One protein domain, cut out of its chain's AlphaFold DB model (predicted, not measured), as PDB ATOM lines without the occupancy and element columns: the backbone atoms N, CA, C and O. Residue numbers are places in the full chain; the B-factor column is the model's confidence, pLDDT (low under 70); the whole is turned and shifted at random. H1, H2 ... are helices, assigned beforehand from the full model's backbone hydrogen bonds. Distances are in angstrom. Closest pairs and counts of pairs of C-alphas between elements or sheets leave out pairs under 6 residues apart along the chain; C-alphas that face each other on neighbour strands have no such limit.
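AT A GLANCE: This is residues 9 to 59 of the 222 residues of an uncharacterized protein of Sphaerosporella brunnea (UniProt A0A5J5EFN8). One long helix, H3, makes the longest axis; H2 crosses at its beginning and H1 lies near it, together forming a small three-helix body from which residues 51 to 59 of H3 stick out. The printed part has 51 residues, with helices H1, H2, H3 in chain order and no named strand: all helix. It is compact, with a radius of gyration of the C-alphas of 11.0 A, yet elongated, spanning 33 by 21 by 19 A.

HOW THE PARTS SIT: Start at H3, residues 40 to 59: with residues 40 to 44 alone it touches H2, residues 28 to 34, about perpendicular at 86 degrees. Their closest C-alphas, Thr 28 and Pro 40, are 5.0 A apart. H1, residues 9 to 20, and H3 are near each other. H1 and H2 are close but not clearly touching, the closest C-alphas, Leu 14 and Leu 31, being 7.7 A apart; they run opposite ways at a steep tilt of 49 degrees. Every O i to N i+4 pair is within hydrogen-bond range in H1 and H3, and 2 of 3 in H2.

IN THESE COORDINATES: Find C-alpha 40 at (-41.691, 84.257, -29.516); from there H3 runs 29.1 A to C-alpha 59 at (-68.111, 87.620, -41.247). H1 begins at C-alpha 9, (-55.962, 72.719, -26.432), and runs 16.8 A; H2 runs 10.2 A.

THE WHOLE: The C-alphas of Ser 36 and Ala 59, the two farthest apart, are 33.5 A apart. The printed part has no cut; the link from H1 to H2 is short and that from H2 to H3 tight. Look for pLDDT under 70 at residues 23, 58 and 59.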
ATOM      1  N   GLU A   9     -56.187  72.592 -27.878       94.31
ATOM      2  CA  GLU A   9     -55.962  72.719 -26.432       94.31
ATOM      3  C   GLU A   9     -54.903  73.786 -26.126       94.31
ATOM      4  O   GLU A   9     -55.080  74.593 -25.210       94.31
ATOM      5  N   ASN A  10     -53.817  73.818 -26.903       94.19
ATOM      6  CA  ASN A  10     -52.759  74.813 -26.754       94.19
ATOM      7  C   ASN A  10     -53.245  76.207 -27.161       94.19
ATOM      8  O   ASN A  10     -52.948  77.178 -26.464       94.19
ATOM      9  N   ASP A  11     -54.044  76.306 -28.223       94.38
ATOM     10  CA  ASP A  11     -54.646  77.577 -28.634       94.38
ATOM     11  C   ASP A  11     -55.594  78.123 -27.566       94.38
ATOM     12  O   ASP A  11     -55.541  79.308 -27.249       94.38
ATOM     13  N   ARG A  12     -56.415  77.265 -26.947       94.75
ATOM     14  CA  ARG A  12     -57.277  77.666 -25.826       94.75
ATOM     15  C   ARG A  12     -56.465  78.207 -24.653       94.75
ATOM     16  O   ARG A  12     -56.774  79.288 -24.156       94.75
ATOM     17  N   LYS A  13     -55.392  77.517 -24.252       93.50
ATOM     18  CA  LYS A  13     -54.478  77.999 -23.199       93.50
ATOM     19  C   LYS A  13     -53.848  79.347 -23.558       93.50
ATOM     20  O   LYS A  13     -53.778  80.234 -22.709       93.50
ATOM     21  N   LEU A  14     -53.416  79.509 -24.811       93.31
ATOM     22  CA  LEU A  14     -52.843  80.755 -25.316       93.31
ATOM     23  C   LEU A  14     -53.863  81.899 -25.247       93.31
ATOM     24  O   LEU A  14     -53.547  82.973 -24.741       93.31
ATOM     25  N   LEU A  15     -55.092  81.665 -25.712       93.69
ATOM     26  CA  LEU A  15     -56.166  82.657 -25.714       93.69
ATOM     27  C   LEU A  15     -56.574  83.073 -24.297       93.69
ATOM     28  O   LEU A  15     -56.698  84.269 -24.044       93.69
ATOM     29  N   ILE A  16     -56.712  82.123 -23.368       93.19
ATOM     30  CA  ILE A  16     -57.016  82.415 -21.957       93.19
ATOM     31  C   ILE A  16     -55.952  83.354 -21.374       93.19
ATOM     32  O   ILE A  16     -56.289  84.408 -20.839       93.19
ATOM     33  N   ARG A  17     -54.662  83.047 -21.572       91.56
ATOM     34  CA  ARG A  17     -53.563  83.899 -21.085       91.56
ATOM     35  C   ARG A  17     -53.550  85.297 -21.700       91.56
ATOM     36  O   ARG A  17     -53.186  86.255 -21.019       91.56
ATOM     37  N   LEU A  18     -53.939  85.429 -22.967       91.38
ATOM     38  CA  LEU A  18     -54.050  86.730 -23.636       91.38
ATOM     39  C   LEU A  18     -55.205  87.577 -23.091       91.38
ATOM     40  O   LEU A  18     -55.100  88.804 -23.074       91.38
ATOM     41  N   ILE A  19     -56.291  86.937 -22.655       90.25
ATOM     42  CA  ILE A  19     -57.435  87.613 -22.037       90.25
ATOM     43  C   ILE A  19     -57.073  88.057 -20.615       90.25
ATOM     44  O   ILE A  19     -57.248  89.230 -20.291       90.25
ATOM     45  N   GLU A  20     -56.492  87.164 -19.807       88.75
ATOM     46  CA  GLU A  20     -56.103  87.442 -18.413       88.75
ATOM     47  C   GLU A  20     -55.129  88.622 -18.283       88.75
ATOM     48  O   GLU A  20     -55.264  89.442 -17.379       88.75
ATOM     49  N   ARG A  21     -54.153  88.744 -19.193       82.50
ATOM     50  CA  ARG A  21     -53.124  89.801 -19.141       82.50
ATOM     51  C   ARG A  21     -53.481  91.094 -19.868       82.50
ATOM     52  O   ARG A  21     -52.665  92.011 -19.905       82.50
ATOM     53  N   SER A  22     -54.693  91.199 -20.406       70.94
ATOM     54  CA  SER A  22     -55.125  92.247 -21.336       70.94
ATOM     55  C   SER A  22     -54.343  92.231 -22.662       70.94
ATOM     56  O   SER A  22     -53.124  92.379 -22.729       70.94
ATOM     57  N   ALA A  23     -55.062  92.104 -23.777       69.38
ATOM     58  CA  ALA A  23     -54.467  91.907 -25.103       69.38
ATOM     59  C   ALA A  23     -53.646  93.101 -25.648       69.38
ATOM     60  O   ALA A  23     -53.158  93.033 -26.778       69.38
ATOM     61  N   LYS A  24     -53.525  94.203 -24.892       72.19
ATOM     62  CA  LYS A  24     -52.832  95.431 -25.317       72.19
ATOM     63  C   LYS A  24     -51.310  95.327 -25.201       72.19
ATOM     64  O   LYS A  24     -50.624  95.945 -26.008       72.19
ATOM     65  N   ALA A  25     -50.795  94.551 -24.249       76.31
ATOM     66  CA  ALA A  25     -49.360  94.352 -24.065       76.31
ATOM     67  C   ALA A  25     -49.103  92.965 -23.463       76.31
ATOM     68  O   ALA A  25     -49.071  92.796 -22.248       76.31
ATOM     69  N   TYR A  26     -48.960  91.955 -24.320       83.81
ATOM     70  CA  TYR A  26     -48.514  90.631 -23.898       83.81
ATOM     71  C   TYR A  26     -47.022  90.464 -24.185       83.81
ATOM     72  O   TYR A  26     -46.549  90.817 -25.264       83.81
ATOM     73  N   ASP A  27     -46.291  89.898 -23.226       90.88
ATOM     74  CA  ASP A  27     -44.894  89.516 -23.414       90.88
ATOM     75  C   ASP A  27     -44.815  88.157 -24.132       90.88
ATOM     76  O   ASP A  27     -45.181  87.108 -23.588       90.88
ATOM     77  N   THR A  28     -44.352  88.177 -25.383       90.69
ATOM     78  CA  THR A  28     -44.203  86.983 -26.226       90.69
ATOM     79  C   THR A  28     -43.111  86.044 -25.716       90.69
ATOM     80  O   THR A  28     -43.188  84.835 -25.954       90.69
ATOM     81  N   VAL A  29     -42.141  86.554 -24.949       91.69
ATOM     82  CA  VAL A  29     -41.088  85.754 -24.317       91.69
ATOM     83  C   VAL A  29     -41.673  84.931 -23.177       91.69
ATOM     84  O   VAL A  29     -41.432  83.726 -23.106       91.69
ATOM     85  N   GLU A  30     -42.499  85.525 -22.320       91.31
ATOM     86  CA  GLU A  30     -43.171  84.776 -21.254       91.31
ATOM     87  C   GLU A  30     -44.157  83.744 -21.800       91.31
ATOM     88  O   GLU A  30     -44.207  82.622 -21.294       91.31
ATOM     89  N   LEU A  31     -44.883  84.080 -22.870       91.12
ATOM     90  CA  LEU A  31     -45.773  83.132 -23.541       91.12
ATOM     91  C   LEU A  31     -45.008  81.946 -24.137       91.12
ATOM     92  O   LEU A  31     -45.469  80.814 -24.029       91.12
ATOM     93  N   SER A  32     -43.824  82.175 -24.708       91.94
ATOM     94  CA  SER A  32     -43.015  81.097 -25.289       91.94
ATOM     95  C   SER A  32     -42.558  80.055 -24.257       91.94
ATOM     96  O   SER A  32     -42.451  78.880 -24.586       91.94
ATOM     97  N   LYS A  33     -42.385  80.443 -22.984       91.69
ATOM     98  CA  LYS A  33     -42.004  79.524 -21.894       91.69
ATOM     99  C   LYS A  33     -43.106  78.524 -21.530       91.69
ATOM    100  O   LYS A  33     -42.806  77.459 -21.003       91.69
ATOM    101  N   LEU A  34     -44.372  78.853 -21.803       89.56
ATOM    102  CA  LEU A  34     -45.520  77.982 -21.519       89.56
ATOM    103  C   LEU A  34     -45.668  76.839 -22.533       89.56
ATOM    104  O   LEU A  34     -46.335  75.847 -22.240       89.56
ATOM    105  N   PHE A  35     -45.064  76.971 -23.714       91.19
ATOM    106  CA  PHE A  35     -45.186  76.005 -24.801       91.19
ATOM    107  C   PHE A  35     -43.801  75.479 -25.173       91.19
ATOM    108  O   PHE A  35     -42.977  76.193 -25.742       91.19
ATOM    109  N   SER A  36     -43.533  74.208 -24.874       89.44
ATOM    110  CA  SER A  36     -42.240  73.586 -25.162       89.44
ATOM    111  C   SER A  36     -41.908  73.662 -26.658       89.44
ATOM    112  O   SER A  36     -42.630  73.111 -27.490       89.44
ATOM    113  N   GLY A  37     -40.805  74.335 -26.991       89.06
ATOM    114  CA  GLY A  37     -40.337  74.509 -28.369       89.06
ATOM    115  C   GLY A  37     -40.915  75.724 -29.101       89.06
ATOM    116  O   GLY A  37     -40.557  75.940 -30.259       89.06
ATOM    117  N   ALA A  38     -41.780  76.527 -28.469       91.50
ATOM    118  CA  ALA A  38     -42.293  77.749 -29.081       91.50
ATOM    119  C   ALA A  38     -41.231  78.838 -29.080       91.50
ATOM    120  O   ALA A  38     -40.624  79.135 -28.056       91.50
ATOM    121  N   THR A  39     -41.040  79.480 -30.227       93.62
ATOM    122  CA  THR A  39     -40.305  80.740 -30.295       93.62
ATOM    123  C   THR A  39     -41.285  81.904 -30.119       93.62
ATOM    124  O   THR A  39     -42.453  81.775 -30.502       93.62
ATOM    125  N   PRO A  40     -40.845  83.063 -29.596       93.38
ATOM    126  CA  PRO A  40     -41.691  84.257 -29.516       93.38
ATOM    127  C   PRO A  40     -42.326  84.617 -30.868       93.38
ATOM    128  O   PRO A  40     -43.512  84.926 -30.945       93.38
ATOM    129  N   LYS A  41     -41.572  84.438 -31.960       92.62
ATOM    130  CA  LYS A  41     -42.056  84.643 -33.331       92.62
ATOM    131  C   LYS A  41     -43.191  83.681 -33.716       92.62
ATOM    132  O   LYS A  41     -44.179  84.105 -34.307       92.62
ATOM    133  N   ALA A  42     -43.095  82.402 -33.346       93.12
ATOM    134  CA  ALA A  42     -44.160  81.432 -33.606       93.12
ATOM    135  C   ALA A  42     -45.452  81.765 -32.834       93.12
ATOM    136  O   ALA A  42     -46.549  81.550 -33.350       93.12
ATOM    137  N   ILE A  43     -45.329  82.315 -31.619       94.06
ATOM    138  CA  ILE A  43     -46.468  82.800 -30.825       94.06
ATOM    139  C   ILE A  43     -47.151  83.969 -31.543       94.06
ATOM    140  O   ILE A  43     -48.369  83.954 -31.714       94.06
ATOM    141  N   GLU A  44     -46.387  84.955 -32.015       93.62
ATOM    142  CA  GLU A  44     -46.922  86.104 -32.759       93.62
ATOM    143  C   GLU A  44     -47.674  85.678 -34.024       93.62
ATOM    144  O   GLU A  44     -48.807  86.115 -34.256       93.62
ATOM    145  N   GLU A  45     -47.080  84.780 -34.813       94.19
ATOM    146  CA  GLU A  45     -47.706  84.225 -36.015       94.19
ATOM    147  C   GLU A  45     -49.008  83.486 -35.683       94.19
ATOM    148  O   GLU A  45     -50.020  83.663 -36.376       94.19
ATOM    149  N   ARG A  46     -49.030  82.701 -34.595       94.75
ATOM    150  CA  ARG A  46     -50.235  81.976 -34.175       94.75
ATOM    151  C   ARG A  46     -51.341  82.924 -33.727       94.75
ATOM    152  O   ARG A  46     -52.483  82.749 -34.149       94.75
ATOM    153  N   ILE A  47     -51.013  83.963 -32.957       93.44
ATOM    154  CA  ILE A  47     -51.974  84.994 -32.533       93.44
ATOM    155  C   ILE A  47     -52.555  85.719 -33.748       93.44
ATOM    156  O   ILE A  47     -53.768  85.927 -33.824       93.44
ATOM    157  N   ALA A  48     -51.719  86.086 -34.722       93.06
ATOM    158  CA  ALA A  48     -52.182  86.719 -35.952       93.06
ATOM    159  C   ALA A  48     -53.134  85.805 -36.741       93.06
ATOM    160  O   ALA A  48     -54.157  86.274 -37.243       93.06
ATOM    161  N   LYS A  49     -52.834  84.503 -36.816       94.69
ATOM    162  CA  LYS A  49     -53.699  83.508 -37.461       94.69
ATOM    163  C   LYS A  49     -55.044  83.366 -36.740       94.69
ATOM    164  O   LYS A  49     -56.072  83.527 -37.390       94.69
ATOM    165  N   LEU A  50     -55.048  83.186 -35.417       93.50
ATOM    166  CA  LEU A  50     -56.275  83.086 -34.612       93.50
ATOM    167  C   LEU A  50     -57.147  84.348 -34.726       93.50
ATOM    168  O   LEU A  50     -58.361  84.252 -34.872       93.50
ATOM    169  N   LYS A  51     -56.538  85.541 -34.752       92.25
ATOM    170  CA  LYS A  51     -57.263  86.804 -34.988       92.25
ATOM    171  C   LYS A  51     -57.923  86.860 -36.370       92.25
ATOM    172  O   LYS A  51     -59.025  87.389 -36.492       92.25
ATOM    173  N   ARG A  52     -57.262  86.347 -37.416       92.19
ATOM    174  CA  ARG A  52     -57.838  86.278 -38.773       92.19
ATOM    175  C   ARG A  52     -58.985  85.277 -38.841       92.19
ATOM    176  O   ARG A  52     -60.012  85.607 -39.420       92.19
ATOM    177  N   GLU A  53     -58.812  84.102 -38.243       90.25
ATOM    178  CA  GLU A  53     -59.842  83.059 -38.182       90.25
ATOM    179  C   GLU A  53     -61.084  83.555 -37.435       90.25
ATOM    180  O   GLU A  53     -62.186  83.452 -37.965       90.25
ATOM    181  N   ALA A  54     -60.911  84.203 -36.280       89.12
ATOM    182  CA  ALA A  54     -62.017  84.804 -35.533       89.12
ATOM    183  C   ALA A  54     -62.750  85.879 -36.352       89.12
ATOM    184  O   ALA A  54     -63.975  85.880 -36.430       89.12
ATOM    185  N   LYS A  55     -62.006  86.759 -37.035       87.81
ATOM    186  CA  LYS A  55     -62.594  87.805 -37.885       87.81
ATOM    187  C   LYS A  55     -63.327  87.241 -39.108       87.81
ATOM    188  O   LYS A  55     -64.297  87.841 -39.559       87.81
ATOM    189  N   ALA A  56     -62.848  86.132 -39.666       84.00
ATOM    190  CA  ALA A  56     -63.505  85.451 -40.776       84.00
ATOM    191  C   ALA A  56     -64.765  84.698 -40.319       84.00
ATOM    192  O   ALA A  56     -65.759  84.706 -41.038       84.00
ATOM    193  N   GLY A  57     -64.740  84.103 -39.121       73.31
ATOM    194  CA  GLY A  57     -65.890  83.428 -38.515       73.31
ATOM    195  C   GLY A  57     -67.054  84.371 -38.210       73.31
ATOM    196  O   GLY A  57     -68.194  84.008 -38.461       73.31
ATOM    197  N   ASP A  58     -66.769  85.598 -37.767       63.69
ATOM    198  CA  ASP A  58     -67.793  86.634 -37.535       63.69
ATOM    199  C   ASP A  58     -68.399  87.195 -38.836       63.69
ATOM    200  O   ASP A  58     -69.509  87.721 -38.850       63.69
ATOM    201  N   ALA A  59     -67.663  87.116 -39.950       59.06
ATOM    202  CA  ALA A  59     -68.111  87.620 -41.247       59.06
ATOM    203  C   ALA A  59     -68.994  86.621 -42.013       59.06
ATOM    204  O   ALA A  59     -69.636  87.000 -42.996       59.06
TER     205      ALA A  59